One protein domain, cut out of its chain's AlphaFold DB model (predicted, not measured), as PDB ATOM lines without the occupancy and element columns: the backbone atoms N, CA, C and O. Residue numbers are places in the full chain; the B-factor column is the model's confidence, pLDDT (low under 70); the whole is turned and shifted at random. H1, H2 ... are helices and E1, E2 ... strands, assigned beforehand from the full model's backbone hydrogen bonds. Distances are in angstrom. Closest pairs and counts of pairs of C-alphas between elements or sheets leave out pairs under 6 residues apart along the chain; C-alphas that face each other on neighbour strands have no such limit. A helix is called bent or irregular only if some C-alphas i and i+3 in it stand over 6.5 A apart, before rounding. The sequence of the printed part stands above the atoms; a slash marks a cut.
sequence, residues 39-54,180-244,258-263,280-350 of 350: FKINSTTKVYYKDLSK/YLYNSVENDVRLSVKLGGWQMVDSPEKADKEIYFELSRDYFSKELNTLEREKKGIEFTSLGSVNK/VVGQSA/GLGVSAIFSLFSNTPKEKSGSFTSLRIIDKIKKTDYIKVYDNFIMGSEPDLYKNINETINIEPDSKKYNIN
ATOM      1  N   PHE A  39       9.779 -13.137  16.763       71.12
ATOM      2  CA  PHE A  39      11.171 -12.986  16.323       71.12
ATOM      3  C   PHE A  39      11.709 -14.243  15.637       71.12
ATOM      4  O   PHE A  39      12.413 -14.140  14.633       71.12
ATOM      5  N   LYS A  40      11.359 -15.436  16.130       72.94
ATOM      6  CA  LYS A  40      11.771 -16.693  15.498       72.94
ATOM      7  C   LYS A  40      11.141 -16.851  14.114       72.94
ATOM      8  O   LYS A  40      11.858 -17.161  13.165       72.94
ATOM      9  N   ILE A  41       9.841 -16.590  13.980       72.94
ATOM     10  CA  ILE A  41       9.135 -16.631  12.687       72.94
ATOM     11  C   ILE A  41       9.714 -15.570  11.734       72.94
ATOM     12  O   ILE A  41      10.108 -15.878  10.605       72.94
ATOM     13  N   ASN A  42       9.847 -14.337  12.219       80.75
ATOM     14  CA  ASN A  42      10.339 -13.194  11.461       80.75
ATOM     15  C   ASN A  42      11.760 -13.415  10.944       80.75
ATOM     16  O   ASN A  42      12.024 -13.098   9.787       80.75
ATOM     17  N   SER A  43      12.632 -14.064  11.725       82.31
ATOM     18  CA  SER A  43      14.028 -14.328  11.338       82.31
ATOM     19  C   SER A  43      14.192 -15.166  10.065       82.31
ATOM     20  O   SER A  43      15.274 -15.187   9.479       82.31
ATOM     21  N   THR A  44      13.126 -15.840   9.623       87.75
ATOM     22  CA  THR A  44      13.081 -16.642   8.386       87.75
ATOM     23  C   THR A  44      12.232 -16.018   7.279       87.75
ATOM     24  O   THR A  44      12.253 -16.505   6.156       87.75
ATOM     25  N   THR A  45      11.509 -14.938   7.580       88.38
ATOM     26  CA  THR A  45      10.620 -14.249   6.640       88.38
ATOM     27  C   THR A  45      11.380 -13.130   5.934       88.38
ATOM     28  O   THR A  45      11.937 -12.239   6.586       88.38
ATOM     29  N   LYS A  46      11.369 -13.138   4.601       93.62
ATOM     30  CA  LYS A  46      11.947 -12.075   3.773       93.62
ATOM     31  C   LYS A  46      10.979 -10.911   3.638       93.62
ATOM     32  O   LYS A  46       9.840 -11.102   3.219       93.62
ATOM     33  N   VAL A  47      11.431  -9.701   3.950       91.94
ATOM     34  CA  VAL A  47      10.586  -8.500   3.920       91.94
ATOM     35  C   VAL A  47      11.163  -7.435   3.006       91.94
ATOM     36  O   VAL A  47      12.310  -7.018   3.161       91.94
ATOM     37  N   TYR A  48      10.342  -6.963   2.074       92.75
ATOM     38  CA  TYR A  48      10.597  -5.747   1.315       92.75
ATOM     39  C   TYR A  48       9.883  -4.572   1.983       92.75
ATOM     40  O   TYR A  48       8.716  -4.683   2.357       92.75
ATOM     41  N   TYR A  49      10.574  -3.441   2.123       91.75
ATOM     42  CA  TYR A  49      10.006  -2.212   2.668       91.75
ATOM     43  C   TYR A  49      10.134  -1.074   1.665       91.75
ATOM     44  O   TYR A  49      11.230  -0.817   1.156       91.75
ATOM     45  N   LYS A  50       9.037  -0.348   1.447       91.56
ATOM     46  CA  LYS A  50       9.022   0.878   0.653       91.56
ATOM     47  C   LYS A  50       8.363   2.019   1.420       91.56
ATOM     48  O   LYS A  50       7.260   1.894   1.941       91.56
ATOM     49  N   ASP A  51       9.038   3.157   1.423       91.94
ATOM     50  CA  ASP A  51       8.516   4.418   1.937       91.94
ATOM     51  C   ASP A  51       7.835   5.184   0.793       91.94
ATOM     52  O   ASP A  51       8.508   5.758  -0.064       91.94
ATOM     53  N   LEU A  52       6.502   5.140   0.738       90.50
ATOM     54  CA  LEU A  52       5.725   5.861  -0.274       90.50
ATOM     55  C   LEU A  52       5.668   7.359   0.030       90.50
ATOM     56  O   LEU A  52       5.644   8.172  -0.894       90.50
ATOM     57  N   SER A  53       5.691   7.744   1.307       90.56
ATOM     58  CA  SER A  53       5.683   9.152   1.702       90.56
ATOM     59  C   SER A  53       6.909   9.907   1.232       90.56
ATOM     60  O   SER A  53       6.775  11.062   0.828       90.56
ATOM     61  N   LYS A  54       8.073   9.260   1.186       91.62
ATOM     62  CA  LYS A  54       9.268   9.850   0.579       91.62
ATOM     63  C   LYS A  54       9.035  10.263  -0.874       91.62
ATOM     64  O   LYS A  54       9.343  11.390  -1.264       91.62
ATOM     65  N   TYR A 180       7.615  18.495   6.762       90.38
ATOM     66  CA  TYR A 180       7.970  18.556   8.177       90.38
ATOM     67  C   TYR A 180       7.460  17.339   8.965       90.38
ATOM     68  O   TYR A 180       8.222  16.771   9.741       90.38
ATOM     69  N   LEU A 181       6.206  16.930   8.749       89.31
ATOM     70  CA  LEU A 181       5.615  15.753   9.395       89.31
ATOM     71  C   LEU A 181       6.277  14.451   8.929       89.31
ATOM     72  O   LEU A 181       6.466  13.541   9.722       89.31
ATOM     73  N   TYR A 182       6.668  14.359   7.658       90.38
ATOM     74  CA  TYR A 182       7.434  13.220   7.157       90.38
ATOM     75  C   TYR A 182       8.803  13.110   7.839       90.38
ATOM     76  O   TYR A 182       9.139  12.065   8.398       90.38
ATOM     77  N   ASN A 183       9.562  14.207   7.864       87.94
ATOM     78  CA  ASN A 183      10.897  14.241   8.461       87.94
ATOM     79  C   ASN A 183      10.879  13.940   9.969       87.94
ATOM     80  O   ASN A 183      11.897  13.516  10.517       87.94
ATOM     81  N   SER A 184       9.751  14.160  10.657       84.06
ATOM     82  CA  SER A 184       9.638  13.861  12.083       84.06
ATOM     83  C   SER A 184       9.409  12.383  12.397       84.06
ATOM     84  O   SER A 184       9.656  11.986  13.532       84.06
ATOM     85  N   VAL A 185       8.997  11.567  11.418       84.00
ATOM     86  CA  VAL A 185       8.658  10.148  11.638       84.00
ATOM     87  C   VAL A 185       9.442   9.162  10.770       84.00
ATOM     88  O   VAL A 185       9.492   7.979  11.102       84.00
ATOM     89  N   GLU A 186      10.078   9.602   9.676       85.38
ATOM     90  CA  GLU A 186      10.729   8.707   8.697       85.38
ATOM     91  C   GLU A 186      11.738   7.734   9.335       85.38
ATOM     92  O   GLU A 186      11.782   6.544   9.006       85.38
ATOM     93  N   ASN A 187      12.535   8.225  10.289       82.00
ATOM     94  CA  ASN A 187      13.581   7.439  10.934       82.00
ATOM     95  C   ASN A 187      12.985   6.402  11.880       82.00
ATOM     96  O   ASN A 187      13.441   5.258  11.885       82.00
ATOM     97  N   ASP A 188      11.943   6.786  12.611       79.00
ATOM     98  CA  ASP A 188      11.264   5.931  13.576       79.00
ATOM     99  C   ASP A 188      10.536   4.791  12.869       79.00
ATOM    100  O   ASP A 188      10.722   3.629  13.227       79.00
ATOM    101  N   VAL A 189       9.796   5.080  11.796       81.12
ATOM    102  CA  VAL A 189       9.109   4.044  11.009       81.12
ATOM    103  C   VAL A 189      10.117   3.075  10.398       81.12
ATOM    104  O   VAL A 189       9.968   1.854  10.513       81.12
ATOM    105  N   ARG A 190      11.181   3.598   9.778       81.56
ATOM    106  CA  ARG A 190      12.227   2.765   9.172       81.56
ATOM    107  C   ARG A 190      12.942   1.908  10.215       81.56
ATOM    108  O   ARG A 190      13.300   0.765   9.917       81.56
ATOM    109  N   LEU A 191      13.183   2.446  11.407       80.56
ATOM    110  CA  LEU A 191      13.806   1.720  12.508       80.56
ATOM    111  C   LEU A 191      12.878   0.626  13.045       80.56
ATOM    112  O   LEU A 191      13.333  -0.509  13.175       80.56
ATOM    113  N   SER A 192      11.594   0.914  13.265       77.12
ATOM    114  CA  SER A 192      10.601  -0.076  13.707       77.12
ATOM    115  C   SER A 192      10.488  -1.247  12.738       77.12
ATOM    116  O   SER A 192      10.465  -2.399  13.165       77.12
ATOM    117  N   VAL A 193      10.505  -0.985  11.426       79.44
ATOM    118  CA  VAL A 193      10.496  -2.060  10.422       79.44
ATOM    119  C   VAL A 193      11.766  -2.912  10.514       79.44
ATOM    120  O   VAL A 193      11.690  -4.136  10.521       79.44
ATOM    121  N   LYS A 194      12.947  -2.298  10.646       79.44
ATOM    122  CA  LYS A 194      14.206  -3.051  10.797       79.44
ATOM    123  C   LYS A 194      14.246  -3.886  12.078       79.44
ATOM    124  O   LYS A 194      14.772  -4.995  12.068       79.44
ATOM    125  N   LEU A 195      13.706  -3.356  13.174       78.00
ATOM    126  CA  LEU A 195      13.683  -4.023  14.476       78.00
ATOM    127  C   LEU A 195      12.607  -5.107  14.590       78.00
ATOM    128  O   LEU A 195      12.633  -5.860  15.558       78.00
ATOM    129  N   GLY A 196      11.735  -5.264  13.589       76.31
ATOM    130  CA  GLY A 196      10.790  -6.378  13.522       76.31
ATOM    131  C   GLY A 196      11.455  -7.758  13.424       76.31
ATOM    132  O   GLY A 196      10.799  -8.769  13.651       76.31
ATOM    133  N   GLY A 197      12.763  -7.829  13.147       77.50
ATOM    134  CA  GLY A 197      13.522  -9.083  13.144       77.50
ATOM    135  C   GLY A 197      13.413  -9.886  11.847       77.50
ATOM    136  O   GLY A 197      13.652 -11.091  11.863       77.50
ATOM    137  N   TRP A 198      13.042  -9.234  10.743       87.44
ATOM    138  CA  TRP A 198      12.928  -9.845   9.416       87.44
ATOM    139  C   TRP A 198      14.237  -9.868   8.628       87.44
ATOM    140  O   TRP A 198      15.147  -9.069   8.861       87.44
ATOM    141  N   GLN A 199      14.298 -10.736   7.616       90.88
ATOM    142  CA  GLN A 199      15.346 -10.693   6.599       90.88
ATOM    143  C   GLN A 199      14.993  -9.644   5.541       90.88
ATOM    144  O   GLN A 199      14.194  -9.896   4.641       90.88
ATOM    145  N   MET A 200      15.572  -8.450   5.638       91.88
ATOM    146  CA  MET A 200      15.282  -7.384   4.677       91.88
ATOM    147  C   MET A 200      15.828  -7.727   3.283       91.88
ATOM    148  O   MET A 200      17.007  -8.054   3.141       91.88
ATOM    149  N   VAL A 201      14.986  -7.609   2.256       94.31
ATOM    150  CA  VAL A 201      15.358  -7.779   0.843       94.31
ATOM    151  C   VAL A 201      15.183  -6.476   0.062       94.31
ATOM    152  O   VAL A 201      14.462  -5.569   0.476       94.31
ATOM    153  N   ASP A 202      15.877  -6.374  -1.069       93.69
ATOM    154  CA  ASP A 202      15.965  -5.177  -1.913       93.69
ATOM    155  C   ASP A 202      14.841  -5.053  -2.952       93.69
ATOM    156  O   ASP A 202      14.693  -3.992  -3.557       93.69
ATOM    157  N   SER A 203      14.051  -6.109  -3.164       93.19
ATOM    158  CA  SER A 203      12.986  -6.120  -4.164       93.19
ATOM    159  C   SER A 203      11.748  -6.888  -3.690       93.19
ATOM    160  O   SER A 203      11.875  -7.860  -2.933       93.19
ATOM    161  N   PRO A 204      10.544  -6.480  -4.132       91.00
ATOM    162  CA  PRO A 204       9.306  -7.154  -3.758       91.00
ATOM    163  C   PRO A 204       9.277  -8.614  -4.233       91.00
ATOM    164  O   PRO A 204       8.777  -9.478  -3.520       91.00
ATOM    165  N   GLU A 205       9.860  -8.949  -5.386       93.25
ATOM    166  CA  GLU A 205       9.858 -10.308  -5.960       93.25
ATOM    167  C   GLU A 205      10.588 -11.332  -5.084       93.25
ATOM    168  O   GLU A 205      10.246 -12.512  -5.098       93.25
ATOM    169  N   LYS A 206      11.584 -10.884  -4.314       94.06
ATOM    170  CA  LYS A 206      12.358 -11.732  -3.395       94.06
ATOM    171  C   LYS A 206      11.723 -11.840  -2.008       94.06
ATOM    172  O   LYS A 206      12.264 -12.552  -1.161       94.06
ATOM    173  N   ALA A 207      10.655 -11.089  -1.754       93.81
ATOM    174  CA  ALA A 207      10.060 -10.944  -0.438       93.81
ATOM    175  C   ALA A 207       8.903 -11.917  -0.222       93.81
ATOM    176  O   ALA A 207       8.075 -12.119  -1.107       93.81
ATOM    177  N   ASP A 208       8.812 -12.440   0.995       91.00
ATOM    178  CA  ASP A 208       7.659 -13.183   1.498       91.00
ATOM    179  C   ASP A 208       6.555 -12.227   1.967       91.00
ATOM    180  O   ASP A 208       5.366 -12.530   1.846       91.00
ATOM    181  N   LYS A 209       6.941 -11.048   2.478       88.75
ATOM    182  CA  LYS A 209       6.028  -9.950   2.814       88.75
ATOM    183  C   LYS A 209       6.535  -8.614   2.275       88.75
ATOM    184  O   LYS A 209       7.733  -8.343   2.263       88.75
ATOM    185  N   GLU A 210       5.617  -7.742   1.895       88.62
ATOM    186  CA  GLU A 210       5.902  -6.368   1.489       88.62
ATOM    187  C   GLU A 210       5.235  -5.399   2.463       88.62
ATOM    188  O   GLU A 210       4.075  -5.590   2.831       88.62
ATOM    189  N   ILE A 211       5.960  -4.362   2.879       87.75
ATOM    190  CA  ILE A 211       5.475  -3.324   3.788       87.75
ATOM    191  C   ILE A 211       5.649  -1.968   3.111       87.75
ATOM    192  O   ILE A 211       6.763  -1.567   2.773       87.75
ATOM    193  N   TYR A 212       4.549  -1.242   2.957       87.88
ATOM    194  CA  TYR A 212       4.526   0.095   2.378       87.88
ATOM    195  C   TYR A 212       4.091   1.102   3.432       87.88
ATOM    196  O   TYR A 212       2.988   0.989   3.965       87.88
ATOM    197  N   PHE A 213       4.946   2.077   3.725       89.38
ATOM    198  CA  PHE A 213       4.631   3.173   4.639       89.38
ATOM    199  C   PHE A 213       4.074   4.374   3.891       89.38
ATOM    200  O   PHE A 213       4.649   4.799   2.888       89.38
ATOM    201  N   GLU A 214       2.987   4.933   4.415       87.06
ATOM    202  CA  GLU A 214       2.409   6.167   3.910       87.06
ATOM    203  C   GLU A 214       1.772   7.013   5.023       87.06
ATOM    204  O   GLU A 214       0.956   6.536   5.812       87.06
ATOM    205  N   LEU A 215       2.100   8.301   5.013       88.62
ATOM    206  CA  LEU A 215       1.383   9.385   5.663       88.62
ATOM    207  C   LEU A 215       0.237   9.882   4.789       88.62
ATOM    208  O   LEU A 215       0.446  10.225   3.619       88.62
ATOM    209  N   SER A 216      -0.936  10.043   5.402       86.00
ATOM    210  CA  SER A 216      -2.021  10.829   4.819       86.00
ATOM    211  C   SER A 216      -1.551  12.257   4.555       86.00
ATOM    212  O   SER A 216      -0.564  12.703   5.138       86.00
ATOM    213  N   ARG A 217      -2.307  13.042   3.780       87.88
ATOM    214  CA  ARG A 217      -2.037  14.487   3.732       87.88
ATOM    215  C   ARG A 217      -2.123  15.136   5.118       87.88
ATOM    216  O   ARG A 217      -2.752  14.601   6.030       87.88
ATOM    217  N   ASP A 218      -1.577  16.340   5.218       90.06
ATOM    218  CA  ASP A 218      -1.774  17.243   6.347       90.06
ATOM    219  C   ASP A 218      -3.213  17.795   6.351       90.06
ATOM    220  O   ASP A 218      -3.643  18.470   5.408       90.06
ATOM    221  N   TYR A 219      -3.982  17.472   7.390       85.88
ATOM    222  CA  TYR A 219      -5.362  17.904   7.606       85.88
ATOM    223  C   TYR A 219      -5.451  18.904   8.747       85.88
ATOM    224  O   TYR A 219      -4.928  18.669   9.833       85.88
ATOM    225  N   PHE A 220      -6.217  19.978   8.555       85.69
ATOM    226  CA  PHE A 220      -6.667  20.786   9.689       85.69
ATOM    227  C   PHE A 220      -7.695  20.025  10.531       85.69
ATOM    228  O   PHE A 220      -8.598  19.405   9.969       85.69
ATOM    229  N   SER A 221      -7.693  20.201  11.859       81.19
ATOM    230  CA  SER A 221      -8.723  19.604  12.735       81.19
ATOM    231  C   SER A 221     -10.160  19.942  12.293       81.19
ATOM    232  O   SER A 221     -11.066  19.124  12.405       81.19
ATOM    233  N   LYS A 222     -10.394  21.137  11.726       83.12
ATOM    234  CA  LYS A 222     -11.713  21.527  11.184       83.12
ATOM    235  C   LYS A 222     -12.113  20.725   9.940       83.12
ATOM    236  O   LYS A 222     -13.298  20.449   9.744       83.12
ATOM    237  N   GLU A 223     -11.146  20.363   9.097       82.62
ATOM    238  CA  GLU A 223     -11.395  19.491   7.946       82.62
ATOM    239  C   GLU A 223     -11.773  18.092   8.420       82.62
ATOM    240  O   GLU A 223     -12.706  17.512   7.876       82.62
ATOM    241  N   LEU A 224     -11.127  17.601   9.477       79.12
ATOM    242  CA  LEU A 224     -11.435  16.308  10.085       79.12
ATOM    243  C   LEU A 224     -12.868  16.252  10.632       79.12
ATOM    244  O   LEU A 224     -13.625  15.356  10.268       79.12
ATOM    245  N   ASN A 225     -13.304  17.279  11.369       76.00
ATOM    246  CA  ASN A 225     -14.700  17.397  11.827       76.00
ATOM    247  C   ASN A 225     -15.703  17.453  10.659       76.00
ATOM    248  O   ASN A 225     -16.851  17.024  10.768       76.00
ATOM    249  N   THR A 226     -15.291  18.030   9.527       79.06
ATOM    250  CA  THR A 226     -16.132  18.079   8.326       79.06
ATOM    251  C   THR A 226     -16.237  16.698   7.690       79.06
ATOM    252  O   THR A 226     -17.343  16.277   7.357       79.06
ATOM    253  N   LEU A 227     -15.116  15.979   7.574       73.00
ATOM    254  CA  LEU A 227     -15.090  14.587   7.125       73.00
ATOM    255  C   LEU A 227     -15.977  13.707   8.021       73.00
ATOM    256  O   LEU A 227     -16.719  12.887   7.495       73.00
ATOM    257  N   GLU A 228     -16.009  13.958   9.332       69.19
ATOM    258  CA  GLU A 228     -16.911  13.294  10.288       69.19
ATOM    259  C   GLU A 228     -18.370  13.476   9.991       69.19
ATOM    260  O   GLU A 228     -19.100  12.507   9.762       69.19
ATOM    261  N   ARG A 229     -18.791  14.732   9.935       72.50
ATOM    262  CA  ARG A 229     -20.175  15.064   9.630       72.50
ATOM    263  C   ARG A 229     -20.595  14.509   8.268       72.50
ATOM    264  O   ARG A 229     -21.739  14.095   8.103       72.50
ATOM    265  N   GLU A 230     -19.677  14.495   7.304       69.94
ATOM    266  CA  GLU A 230     -19.899  13.970   5.954       69.94
ATOM    267  C   GLU A 230     -19.733  12.449   5.843       69.94
ATOM    268  O   GLU A 230     -19.954  11.906   4.761       69.94
ATOM    269  N   LYS A 231     -19.368  11.751   6.928       68.00
ATOM    270  CA  LYS A 231     -19.080  10.309   6.934       68.00
ATOM    271  C   LYS A 231     -18.022   9.907   5.894       68.00
ATOM    272  O   LYS A 231     -18.131   8.858   5.261       68.00
ATOM    273  N   LYS A 232     -17.012  10.755   5.699       68.00
ATOM    274  CA  LYS A 232     -15.897  10.562   4.763       68.00
ATOM    275  C   LYS A 232     -14.609  10.215   5.486       68.00
ATOM    276  O   LYS A 232     -14.344  10.672   6.585       68.00
ATOM    277  N   GLY A 233     -13.791   9.424   4.817       67.81
ATOM    278  CA  GLY A 233     -12.550   8.904   5.354       67.81
ATOM    279  C   GLY A 233     -11.323   9.800   5.233       67.81
ATOM    280  O   GLY A 233     -11.328  10.790   4.496       67.81
ATOM    281  N   ILE A 234     -10.231   9.374   5.871       74.44
ATOM    282  CA  ILE A 234      -8.882   9.886   5.586       74.44
ATOM    283  C   ILE A 234      -8.388   9.274   4.278       74.44
ATOM    284  O   ILE A 234      -8.583   8.087   4.030       74.44
ATOM    285  N   GLU A 235      -7.776  10.083   3.422       74.19
ATOM    286  CA  GLU A 235      -7.253   9.626   2.138       74.19
ATOM    287  C   GLU A 235      -5.788   9.190   2.259       74.19
ATOM    288  O   GLU A 235      -4.966   9.911   2.829       74.19
ATOM    289  N   PHE A 236      -5.479   8.032   1.671       74.19
ATOM    290  CA  PHE A 236      -4.119   7.561   1.405       74.19
ATOM    291  C   PHE A 236      -4.035   7.110  -0.059       74.19
ATOM    292  O   PHE A 236      -4.924   6.437  -0.586       74.19
ATOM    293  N   THR A 237      -2.954   7.464  -0.733       66.81
ATOM    294  CA  THR A 237      -2.676   7.136  -2.132       66.81
ATOM    295  C   THR A 237      -2.543   5.632  -2.374       66.81
ATOM    296  O   THR A 237      -3.012   5.146  -3.407       66.81
ATOM    297  N   SER A 238      -2.016   4.860  -1.415       59.88
ATOM    298  CA  SER A 238      -1.907   3.398  -1.502       59.88
ATOM    299  C   SER A 238      -3.259   2.714  -1.702       59.88
ATOM    300  O   SER A 238      -3.316   1.625  -2.273       59.88
ATOM    301  N   LEU A 239      -4.356   3.344  -1.280       56.03
ATOM    302  CA  LEU A 239      -5.715   2.812  -1.410       56.03
ATOM    303  C   LEU A 239      -6.288   2.997  -2.807       56.03
ATOM    304  O   LEU A 239      -7.045   2.149  -3.265       56.03
ATOM    305  N   GLY A 240      -5.905   4.071  -3.502       46.09
ATOM    306  CA  GLY A 240      -6.337   4.315  -4.879       46.09
ATOM    307  C   GLY A 240      -5.774   3.295  -5.875       46.09
ATOM    308  O   GLY A 240      -6.300   3.148  -6.975       46.09
ATOM    309  N   SER A 241      -4.719   2.567  -5.484       35.56
ATOM    310  CA  SER A 241      -4.095   1.499  -6.277       35.56
ATOM    311  C   SER A 241      -4.774   0.129  -6.138       35.56
ATOM    312  O   SER A 241      -4.483  -0.782  -6.913       35.56
ATOM    313  N   VAL A 242      -5.701  -0.035  -5.186       35.28
ATOM    314  CA  VAL A 242      -6.532  -1.238  -5.072       35.28
ATOM    315  C   VAL A 242      -7.679  -1.078  -6.059       35.28
ATOM    316  O   VAL A 242      -8.727  -0.617  -5.652       35.28
ATOM    317  N   ASN A 243      -7.432  -1.378  -7.340       27.66
ATOM    318  CA  ASN A 243      -8.379  -1.467  -8.463       27.66
ATOM    319  C   ASN A 243      -9.604  -0.529  -8.433       27.66
ATOM    320  O   ASN A 243     -10.449  -0.580  -7.548       27.66
ATOM    321  N   LYS A 244      -9.814   0.212  -9.527       28.16
ATOM    322  CA  LYS A 244     -11.143   0.721  -9.896       28.16
ATOM    323  C   LYS A 244     -12.129  -0.453 -10.009       28.16
ATOM    324  O   LYS A 244     -12.342  -0.988 -11.092       28.16
ATOM    325  N   VAL A 258     -12.731   4.784   5.134       41.88
ATOM    326  CA  VAL A 258     -13.878   4.967   6.014       41.88
ATOM    327  C   VAL A 258     -13.956   3.636   6.825       41.88
ATOM    328  O   VAL A 258     -13.932   2.593   6.175       41.88
ATOM    329  N   VAL A 259     -14.039   3.606   8.188       41.31
ATOM    330  CA  VAL A 259     -14.163   2.340   9.003       41.31
ATOM    331  C   VAL A 259     -15.281   2.274  10.074       41.31
ATOM    332  O   VAL A 259     -15.215   3.038  11.016       41.31
ATOM    333  N   GLY A 260     -16.215   1.288  10.020       33.66
ATOM    334  CA  GLY A 260     -17.295   0.878  10.989       33.66
ATOM    335  C   GLY A 260     -18.785   1.291  10.730       33.66
ATOM    336  O   GLY A 260     -19.106   2.474  10.722       33.66
ATOM    337  N   GLN A 261     -19.742   0.384  10.451       25.73
ATOM    338  CA  GLN A 261     -20.500  -0.441  11.421       25.73
ATOM    339  C   GLN A 261     -20.541  -1.931  11.022       25.73
ATOM    340  O   GLN A 261     -20.816  -2.258   9.876       25.73
ATOM    341  N   SER A 262     -20.349  -2.797  12.020       25.08
ATOM    342  CA  SER A 262     -20.813  -4.191  12.097       25.08
ATOM    343  C   SER A 262     -20.324  -5.182  11.034       25.08
ATOM    344  O   SER A 262     -20.650  -5.128   9.853       25.08
ATOM    345  N   ALA A 263     -19.622  -6.195  11.529       27.12
ATOM    346  CA  ALA A 263     -19.230  -7.425  10.857       27.12
ATOM    347  C   ALA A 263     -20.428  -8.315  10.437       27.12
ATOM    348  O   ALA A 263     -20.423  -9.509  10.707       27.12
ATOM    349  N   GLY A 280     -15.579  -1.580   0.620       27.94
ATOM    350  CA  GLY A 280     -16.767  -1.195   1.344       27.94
ATOM    351  C   GLY A 280     -16.503  -1.628   2.763       27.94
ATOM    352  O   GLY A 280     -16.251  -2.810   2.952       27.94
ATOM    353  N   LEU A 281     -16.424  -0.679   3.705       29.91
ATOM    354  CA  LEU A 281     -16.815  -0.834   5.116       29.91
ATOM    355  C   LEU A 281     -16.300   0.314   6.013       29.91
ATOM    356  O   LEU A 281     -15.296   0.163   6.698       29.91
ATOM    357  N   GLY A 282     -17.132   1.360   6.137       40.38
ATOM    358  CA  GLY A 282     -17.658   1.884   7.418       40.38
ATOM    359  C   GLY A 282     -17.134   3.264   7.862       40.38
ATOM    360  O   GLY A 282     -16.528   3.897   7.058       40.38
ATOM    361  N   VAL A 283     -17.437   3.843   9.029       35.16
ATOM    362  CA  VAL A 283     -17.215   5.266   9.392       35.16
ATOM    363  C   VAL A 283     -16.627   5.451  10.813       35.16
ATOM    364  O   VAL A 283     -15.654   6.171  10.969       35.16
ATOM    365  N   SER A 284     -17.105   4.742  11.839       32.09
ATOM    366  CA  SER A 284     -16.821   4.972  13.274       32.09
ATOM    367  C   SER A 284     -15.380   4.982  13.854       32.09
ATOM    368  O   SER A 284     -15.154   5.738  14.792       32.09
ATOM    369  N   ALA A 285     -14.417   4.164  13.421       37.84
ATOM    370  CA  ALA A 285     -13.148   3.971  14.157       37.84
ATOM    371  C   ALA A 285     -12.066   5.017  13.837       37.84
ATOM    372  O   ALA A 285     -11.181   5.264  14.649       37.84
ATOM    373  N   ILE A 286     -12.175   5.686  12.687       39.25
ATOM    374  CA  ILE A 286     -11.389   6.896  12.421       39.25
ATOM    375  C   ILE A 286     -11.980   8.065  13.223       39.25
ATOM    376  O   ILE A 286     -11.239   8.921  13.685       39.25
ATOM    377  N   PHE A 287     -13.295   8.076  13.495       38.41
ATOM    378  CA  PHE A 287     -13.899   9.166  14.268       38.41
ATOM    379  C   PHE A 287     -13.573   9.155  15.761       38.41
ATOM    380  O   PHE A 287     -13.407  10.224  16.351       38.41
ATOM    381  N   SER A 288     -13.320   7.983  16.357       43.06
ATOM    382  CA  SER A 288     -12.691   7.922  17.685       43.06
ATOM    383  C   SER A 288     -11.304   8.577  17.718       43.06
ATOM    384  O   SER A 288     -10.949   9.137  18.754       43.06
ATOM    385  N   LEU A 289     -10.568   8.607  16.594       46.12
ATOM    386  CA  LEU A 289      -9.272   9.296  16.479       46.12
ATOM    387  C   LEU A 289      -9.412  10.812  16.625       46.12
ATOM    388  O   LEU A 289      -8.519  11.467  17.161       46.12
ATOM    389  N   PHE A 290     -10.539  11.392  16.192       49.84
ATOM    390  CA  PHE A 290     -10.688  12.849  16.219       49.84
ATOM    391  C   PHE A 290     -11.047  13.415  17.589       49.84
ATOM    392  O   PHE A 290     -10.851  14.614  17.810       49.84
ATOM    393  N   SER A 291     -11.499  12.572  18.522       43.00
ATOM    394  CA  SER A 291     -11.817  12.981  19.896       43.00
ATOM    395  C   SER A 291     -10.609  13.556  20.655       43.00
ATOM    396  O   SER A 291     -10.792  14.395  21.537       43.00
ATOM    397  N   ASN A 292      -9.384  13.200  20.238       47.28
ATOM    398  CA  ASN A 292      -8.120  13.677  20.812       47.28
ATOM    399  C   ASN A 292      -7.399  14.740  19.959       47.28
ATOM    400  O   ASN A 292      -6.289  15.154  20.303       47.28
ATOM    401  N   THR A 293      -7.998  15.220  18.863       51.03
ATOM    402  CA  THR A 293      -7.348  16.237  18.020       51.03
ATOM    403  C   THR A 293      -7.360  17.596  18.721       51.03
ATOM    404  O   THR A 293      -8.436  18.099  19.062       51.03
ATOM    405  N   PRO A 294      -6.211  18.272  18.888       51.78
ATOM    406  CA  PRO A 294      -6.199  19.624  19.421       51.78
ATOM    407  C   PRO A 294      -7.033  20.555  18.544       51.78
ATOM    408  O   PRO A 294      -6.915  20.573  17.311       51.78
ATOM    409  N   LYS A 295      -7.877  21.357  19.191       50.81
ATOM    410  CA  LYS A 295      -8.557  22.475  18.545       50.81
ATOM    411  C   LYS A 295      -7.450  23.437  18.091       50.81
ATOM    412  O   LYS A 295      -6.697  23.905  18.931       50.81
ATOM    413  N   GLU A 296      -7.337  23.677  16.783       55.91
ATOM    414  CA  GLU A 296      -6.369  24.596  16.137       55.91
ATOM    415  C   GLU A 296      -4.983  24.043  15.744       55.91
ATOM    416  O   GLU A 296      -4.005  24.788  15.697       55.91
ATOM    417  N   LYS A 297      -4.878  22.761  15.378       75.88
ATOM    418  CA  LYS A 297      -3.657  22.218  14.753       75.88
ATOM    419  C   LYS A 297      -3.940  21.534  13.414       75.88
ATOM    420  O   LYS A 297      -5.092  21.303  13.043       75.88
ATOM    421  N   SER A 298      -2.872  21.279  12.664       85.00
ATOM    422  CA  SER A 298      -2.886  20.419  11.486       85.00
ATOM    423  C   SER A 298      -1.907  19.264  11.676       85.00
ATOM    424  O   SER A 298      -0.955  19.381  12.459       85.00
ATOM    425  N   GLY A 299      -2.173  18.148  11.011       87.31
ATOM    426  CA  GLY A 299      -1.414  16.924  11.187       87.31
ATOM    427  C   GLY A 299      -1.765  15.832  10.187       87.31
ATOM    428  O   GLY A 299      -2.655  15.991   9.354       87.31
ATOM    429  N   SER A 300      -1.044  14.718  10.255       87.06
ATOM    430  CA  SER A 300      -1.199  13.563   9.359       87.06
ATOM    431  C   SER A 300      -1.407  12.274  10.148       87.06
ATOM    432  O   SER A 300      -1.026  12.176  11.312       87.06
ATOM    433  N   PHE A 301      -1.990  11.273   9.498       83.62
ATOM    434  CA  PHE A 301      -2.131   9.916  10.017       83.62
ATOM    435  C   PHE A 301      -1.112   8.996   9.358       83.62
ATOM    436  O   PHE A 301      -0.778   9.178   8.186       83.62
ATOM    437  N   THR A 302      -0.654   7.983  10.091       82.38
ATOM    438  CA  THR A 302       0.254   6.957   9.563       82.38
ATOM    439  C   THR A 302      -0.510   5.721   9.129       82.38
ATOM    440  O   THR A 302      -1.403   5.248   9.833       82.38
ATOM    441  N   SER A 303      -0.103   5.154   7.999       82.94
ATOM    442  CA  SER A 303      -0.539   3.841   7.551       82.94
ATOM    443  C   SER A 303       0.629   2.943   7.146       82.94
ATOM    444  O   SER A 303       1.667   3.406   6.665       82.94
ATOM    445  N   LEU A 304       0.432   1.639   7.333       83.19
ATOM    446  CA  LEU A 304       1.249   0.584   6.751       83.19
ATOM    447  C   LEU A 304       0.346  -0.344   5.938       83.19
ATOM    448  O   LEU A 304      -0.513  -1.021   6.507       83.19
ATOM    449  N   ARG A 305       0.554  -0.426   4.623       84.50
ATOM    450  CA  ARG A 305      -0.009  -1.511   3.809       84.50
ATOM    451  C   ARG A 305       0.929  -2.703   3.872       84.50
ATOM    452  O   ARG A 305       2.125  -2.556   3.632       84.50
ATOM    453  N   ILE A 306       0.389  -3.870   4.191       81.69
ATOM    454  CA  ILE A 306       1.150  -5.101   4.362       81.69
ATOM    455  C   ILE A 306       0.568  -6.160   3.434       81.69
ATOM    456  O   ILE A 306      -0.602  -6.523   3.551       81.69
ATOM    457  N   ILE A 307       1.406  -6.655   2.527       82.75
ATOM    458  CA  ILE A 307       1.093  -7.755   1.613       82.75
ATOM    459  C   ILE A 307       1.879  -8.971   2.086       82.75
ATOM    460  O   ILE A 307       3.105  -8.961   2.065       82.75
ATOM    461  N   ASP A 308       1.195 -10.025   2.507       81.88
ATOM    462  CA  ASP A 308       1.798 -11.306   2.862       81.88
ATOM    463  C   ASP A 308       1.565 -12.310   1.733       81.88
ATOM    464  O   ASP A 308       0.435 -12.738   1.489       81.88
ATOM    465  N   LYS A 309       2.633 -12.709   1.041       82.94
ATOM    466  CA  LYS A 309       2.551 -13.639  -0.093       82.94
ATOM    467  C   LYS A 309       2.412 -15.089   0.339       82.94
ATOM    468  O   LYS A 309       1.821 -15.878  -0.396       82.94
ATOM    469  N   ILE A 310       2.919 -15.434   1.521       81.12
ATOM    470  CA  ILE A 310       2.817 -16.788   2.073       81.12
ATOM    471  C   ILE A 310       1.371 -17.048   2.489       81.12
ATOM    472  O   ILE A 310       0.774 -18.048   2.087       81.12
ATOM    473  N   LYS A 311       0.786 -16.126   3.259       77.94
ATOM    474  CA  LYS A 311      -0.606 -16.218   3.725       77.94
ATOM    475  C   LYS A 311      -1.624 -15.726   2.699       77.94
ATOM    476  O   LYS A 311      -2.816 -15.952   2.885       77.94
ATOM    477  N   LYS A 312      -1.163 -15.092   1.616       78.75
ATOM    478  CA  LYS A 312      -1.981 -14.498   0.547       78.75
ATOM    479  C   LYS A 312      -2.969 -13.456   1.080       78.75
ATOM    480  O   LYS A 312      -4.148 -13.468   0.731       78.75
ATOM    481  N   THR A 313      -2.487 -12.559   1.937       75.12
ATOM    482  CA  THR A 313      -3.290 -11.478   2.526       75.12
ATOM    483  C   THR A 313      -2.753 -10.102   2.130       75.12
ATOM    484  O   THR A 313      -1.560  -9.925   1.905       75.12
ATOM    485  N   ASP A 314      -3.653  -9.124   2.036       77.00
ATOM    486  CA  ASP A 314      -3.347  -7.707   1.804       77.00
ATOM    487  C   ASP A 314      -4.240  -6.881   2.729       77.00
ATOM    488  O   ASP A 314      -5.473  -6.957   2.653       77.00
ATOM    489  N   TYR A 315      -3.621  -6.142   3.642       71.62
ATOM    490  CA  TYR A 315      -4.324  -5.349   4.638       71.62
ATOM    491  C   TYR A 315      -3.594  -4.043   4.929       71.62
ATOM    492  O   TYR A 315      -2.405  -3.882   4.654       71.62
ATOM    493  N   ILE A 316      -4.324  -3.096   5.512       74.88
ATOM    494  CA  ILE A 316      -3.797  -1.777   5.858       74.88
ATOM    495  C   ILE A 316      -3.974  -1.556   7.353       74.88
ATOM    496  O   ILE A 316      -5.075  -1.662   7.894       74.88
ATOM    497  N   LYS A 317      -2.870  -1.257   8.029       76.75
ATOM    498  CA  LYS A 317      -2.861  -0.778   9.408       76.75
ATOM    499  C   LYS A 317      -2.878   0.739   9.382       76.75
ATOM    500  O   LYS A 317      -2.029   1.330   8.722       76.75
ATOM    501  N   VAL A 318      -3.821   1.349  10.084       74.56
ATOM    502  CA  VAL A 318      -3.857   2.796  10.318       74.56
ATOM    503  C   VAL A 318      -3.583   3.015  11.795       74.56
ATOM    504  O   VAL A 318      -4.171   2.341  12.635       74.56
ATOM    505  N   TYR A 319      -2.675   3.925  12.104       72.25
ATOM    506  CA  TYR A 319      -2.304   4.235  13.477       72.25
ATOM    507  C   TYR A 319      -3.128   5.418  13.975       72.25
ATOM    508  O   TYR A 319      -3.305   6.398  13.244       72.25
ATOM    509  N   ASP A 320      -3.633   5.318  15.204       64.12
ATOM    510  CA  ASP A 320      -4.468   6.339  15.836       64.12
ATOM    511  C   ASP A 320      -3.745   7.665  16.128       64.12
ATOM    512  O   ASP A 320      -4.379   8.704  16.333       64.12
ATOM    513  N   ASN A 321      -2.414   7.653  16.086       68.38
ATOM    514  CA  ASN A 321      -1.571   8.811  16.329       68.38
ATOM    515  C   ASN A 321      -1.773   9.901  15.260       68.38
ATOM    516  O   ASN A 321      -1.323   9.778  14.116       68.38
ATOM    517  N   PHE A 322      -2.378  11.020  15.662       74.19
ATOM    518  CA  PHE A 322      -2.406  12.240  14.860       74.19
ATOM    519  C   PHE A 322      -1.077  12.999  14.987       74.19
ATOM    520  O   PHE A 322      -0.812  13.655  15.997       74.19
ATOM    521  N   ILE A 323      -0.244  12.902  13.952       76.38
ATOM    522  CA  ILE A 323       1.110  13.465  13.909       76.38
ATOM    523  C   ILE A 323       1.016  14.964  13.658       76.38
ATOM    524  O   ILE A 323       0.562  15.394  12.600       76.38
ATOM    525  N   MET A 324       1.482  15.771  14.603       75.81
ATOM    526  CA  MET A 324       1.521  17.232  14.519       75.81
ATOM    527  C   MET A 324       2.954  17.791  14.603       75.81
ATOM    528  O   MET A 324       3.154  18.990  14.349       75.81
ATOM    529  N   GLY A 325       3.946  16.971  14.965       70.00
ATOM    530  CA  GLY A 325       5.276  17.383  15.408       70.00
ATOM    531  C   GLY A 325       6.241  16.223  15.652       70.00
ATOM    532  O   GLY A 325       6.510  15.461  14.740       70.00
ATOM    533  N   SER A 326       6.873  16.187  16.829       60.59
ATOM    534  CA  SER A 326       7.713  15.065  17.260       60.59
ATOM    535  C   SER A 326       6.868  14.115  18.111       60.59
ATOM    536  O   SER A 326       6.533  14.461  19.247       60.59
ATOM    537  N   GLU A 327       6.521  12.947  17.581       63.69
ATOM    538  CA  GLU A 327       5.671  11.954  18.250       63.69
ATOM    539  C   GLU A 327       6.471  10.697  18.628       63.69
ATOM    540  O   GLU A 327       6.465   9.718  17.880       63.69
ATOM    541  N   PRO A 328       7.119  10.666  19.809       57.44
ATOM    542  CA  PRO A 328       7.858   9.485  20.268       57.44
ATOM    543  C   PRO A 328       6.971   8.236  20.448       57.44
ATOM    544  O   PRO A 328       7.465   7.110  20.383       57.44
ATOM    545  N   ASP A 329       5.658   8.409  20.635       62.03
ATOM    546  CA  ASP A 329       4.724   7.298  20.853       62.03
ATOM    547  C   ASP A 329       4.401   6.509  19.570       62.03
ATOM    548  O   ASP A 329       4.083   5.320  19.644       62.03
ATOM    549  N   LEU A 330       4.551   7.118  18.385       65.12
ATOM    550  CA  LEU A 330       4.304   6.439  17.107       65.12
ATOM    551  C   LEU A 330       5.279   5.273  16.902       65.12
ATOM    552  O   LEU A 330       4.880   4.184  16.487       65.12
ATOM    553  N   TYR A 331       6.555   5.488  17.237       66.06
ATOM    554  CA  TYR A 331       7.591   4.460  17.179       66.06
ATOM    555  C   TYR A 331       7.181   3.213  17.974       66.06
ATOM    556  O   TYR A 331       7.220   2.091  17.458       66.06
ATOM    557  N   LYS A 332       6.754   3.427  19.225       66.50
ATOM    558  CA  LYS A 332       6.349   2.365  20.146       66.50
ATOM    559  C   LYS A 332       5.139   1.606  19.605       66.50
ATOM    560  O   LYS A 332       5.201   0.382  19.508       66.50
ATOM    561  N   ASN A 333       4.103   2.322  19.171       68.25
ATOM    562  CA  ASN A 333       2.879   1.726  18.637       68.25
ATOM    563  C   ASN A 333       3.156   0.880  17.386       68.25
ATOM    564  O   ASN A 333       2.658  -0.243  17.275       68.25
ATOM    565  N   ILE A 334       3.987   1.365  16.456       70.06
ATOM    566  CA  ILE A 334       4.384   0.580  15.280       70.06
ATOM    567  C   ILE A 334       5.156  -0.662  15.715       70.06
ATOM    568  O   ILE A 334       4.797  -1.762  15.308       70.06
ATOM    569  N   ASN A 335       6.177  -0.519  16.556       68.19
ATOM    570  CA  ASN A 335       7.019  -1.642  16.970       68.19
ATOM    571  C   ASN A 335       6.219  -2.745  17.694       68.19
ATOM    572  O   ASN A 335       6.407  -3.931  17.430       68.19
ATOM    573  N   GLU A 336       5.278  -2.368  18.562       68.44
ATOM    574  CA  GLU A 336       4.443  -3.317  19.310       68.44
ATOM    575  C   GLU A 336       3.432  -4.052  18.420       68.44
ATOM    576  O   GLU A 336       3.106  -5.209  18.683       68.44
ATOM    577  N   THR A 337       2.960  -3.417  17.344       70.00
ATOM    578  CA  THR A 337       1.824  -3.927  16.560       70.00
ATOM    579  C   THR A 337       2.190  -4.413  15.165       70.00
ATOM    580  O   THR A 337       1.394  -5.118  14.540       70.00
ATOM    581  N   ILE A 338       3.370  -4.087  14.632       70.50
ATOM    582  CA  ILE A 338       3.748  -4.437  13.254       70.50
ATOM    583  C   ILE A 338       3.768  -5.958  13.036       70.50
ATOM    584  O   ILE A 338       3.333  -6.426  11.985       70.50
ATOM    585  N   ASN A 339       4.140  -6.714  14.074       66.88
ATOM    586  CA  ASN A 339       4.185  -8.178  14.095       66.88
ATOM    587  C   ASN A 339       2.832  -8.850  14.371       66.88
ATOM    588  O   ASN A 339       2.703 -10.056  14.184       66.88
ATOM    589  N   ILE A 340       1.831  -8.089  14.818       68.06
ATOM    590  CA  ILE A 340       0.515  -8.614  15.189       68.06
ATOM    591  C   ILE A 340      -0.392  -8.581  13.960       68.06
ATOM    592  O   ILE A 340      -0.560  -7.534  13.334       68.06
ATOM    593  N   GLU A 341      -0.972  -9.716  13.585       62.34
ATOM    594  CA  GLU A 341      -1.914  -9.751  12.464       62.34
ATOM    595  C   GLU A 341      -3.239  -9.070  12.828       62.34
ATOM    596  O   GLU A 341      -3.643  -9.096  13.991       62.34
ATOM    597  N   PRO A 342      -3.924  -8.437  11.859       59.94
ATOM    598  CA  PRO A 342      -5.271  -7.930  12.080       59.94
ATOM    599  C   PRO A 342      -6.203  -9.041  12.559       59.94
ATOM    600  O   PRO A 342      -6.235 -10.119  11.968       59.94
ATOM    601  N   ASP A 343      -7.019  -8.747  13.570       53.28
ATOM    602  CA  ASP A 343      -7.978  -9.692  14.148       53.28
ATOM    603  C   ASP A 343      -9.224  -9.843  13.248       53.28
ATOM    604  O   ASP A 343     -10.330  -9.457  13.615       53.28
ATOM    605  N   SER A 344      -9.031 -10.341  12.016       44.38
ATOM    606  CA  SER A 344     -10.016 -10.589  10.935       44.38
ATOM    607  C   SER A 344     -10.468  -9.408  10.054       44.38
ATOM    608  O   SER A 344     -11.232  -9.612   9.108       44.38
ATOM    609  N   LYS A 345      -9.985  -8.178  10.277       49.75
ATOM    610  CA  LYS A 345     -10.379  -6.999   9.475       49.75
ATOM    611  C   LYS A 345      -9.318  -6.607   8.442       49.75
ATOM    612  O   LYS A 345      -8.139  -6.519   8.760       49.75
ATOM    613  N   LYS A 346      -9.759  -6.262   7.220       47.28
ATOM    614  CA  LYS A 346      -8.906  -5.698   6.146       47.28
ATOM    615  C   LYS A 346      -8.221  -4.380   6.556       47.28
ATOM    616  O   LYS A 346      -7.169  -4.036   6.021       47.28
ATOM    617  N   TYR A 347      -8.812  -3.680   7.525       50.41
ATOM    618  CA  TYR A 347      -8.269  -2.483   8.157       50.41
ATOM    619  C   TYR A 347      -8.134  -2.717   9.662       50.41
ATOM    620  O   TYR A 347      -9.132  -3.029  10.317       50.41
ATOM    621  N   ASN A 348      -6.922  -2.565  10.200       54.03
ATOM    622  CA  ASN A 348      -6.673  -2.603  11.642       54.03
ATOM    623  C   ASN A 348      -6.331  -1.194  12.137       54.03
ATOM    624  O   ASN A 348      -5.446  -0.558  11.565       54.03
ATOM    625  N   ILE A 349      -7.045  -0.720  13.158       52.09
ATOM    626  CA  ILE A 349      -6.788   0.568  13.812       52.09
ATOM    627  C   ILE A 349      -6.269   0.236  15.202       52.09
ATOM    628  O   ILE A 349      -6.976  -0.434  15.956       52.09
ATOM    629  N   ASN A 350      -5.034   0.652  15.476       46.81
ATOM    630  CA  ASN A 350      -4.363   0.446  16.757       46.81
ATOM    631  C   ASN A 350      -4.380   1.716  17.578       46.81
ATOM    632  O   ASN A 350      -4.154   2.772  16.938       46.81
TER     633      ASN A 350
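Overview. This is residues 39 to 54, 180 to 244, 258 to 263 and 280 to 350 of the 350 residues of an uncharacterized protein of Arcobacter butzleri L348 (UniProt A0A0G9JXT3). One twisted sheet of six strands has the long helix H2 running lengthwise over one of its faces, above E1 and E3, and H6 packs side by side with H2. At one end of the domain H3 and H5 pair side by side, and the short helix H1 is at the opposite end. The printed part has 158 residues, with six named helices and six named strands in the order H1 E1 H2 E2 E3 H3 H4 H5 E4 E5 H6 E6. The sheet runs E2 E1 E3 E4 E5 E6 and is mixed; the class is mixed, helices and strands. The whole is compact, with a radius of gyration of the C-alphas of 15.7 A and spans of 45 by 35 by 26 A.

Along the chain. Find C-alpha 39 at (11.171, -12.986, 16.323), where H1, residues 39 to 42, begins; E1 follows at 46 to 51, 16.9 A long. After the first cut, C-alpha 180 at (7.970, 18.556, 8.177) begins H2, residues 180 to 195, 24.1 A. Next come E2, 199 to 201, E3, 209 to 215, 20.1 A, H3, 221 to 229, and H4, 237 to 240. Past two cuts find H5, 284 to 290, E4, 302 to 308, 19.5 A, E5, 313 to 318, H6, 328 to 337, 15.2 A, and E6, 347 to 349, which ends at C-alpha 349 (-6.788, 0.568, 13.812).

Arrangement. In the sheet, E1 is parallel to E2, with N 47 and O 199 at 2.9 A, and to E3, with N 211 and O 48 at 2.8 A. E4 is antiparallel to E3, with N 210 and O 307 at 2.8 A, and forms a hairpin with E5, with N 304 and O 317 at 2.8 A. E5, H6 and E6 make a strand-helix-strand unit, parallel neighbours with a helix between, its crossover left-handed; N 318 and O 348 are 2.9 A apart. H2 on one face makes two layers: it runs along the strands at a height of 9.1 A over the sheet. H2 is irregular, with C-alphas 184 and 187 7.6 A apart. H2 and H6 touch, closest at the C-alphas of Ser 192 and Asn 335, 5.1 A, the same way at a tilt of 36 degrees, only just steep. H4, H5 and H6 only graze the sheet; H1 and H3 are not on it. H3 and H5 touch at a shallow tilt of 21 degrees, opposite ways, closest at the C-alphas of Glu 228 and Phe 287, 6.5 A. Every O i to N i+4 pair is within hydrogen-bond range in H3, against 9 of 12 in H2, 5 of 6 in H6 and 1 of 3 in H5, where 3 of 4 O i to N i+3 pairs are; H1 and H4 are too short for an i+4 pair.

Size, cuts and confidence. The C-alphas of Thr 44 and Glu 296, the two farthest apart, are 46.2 A apart. Look for three cuts, with C-alpha gaps of 11.6 A from 54 to 180, 16.7 A from 244 to 258 and 11.6 A from 263 to 280. Of the links printed whole, H5 to E4 is long. The mean pLDDT of the printed part is 70.8, and 60 residues are under 70, among them 258 to 263, 280 to 296 and 339 to 350.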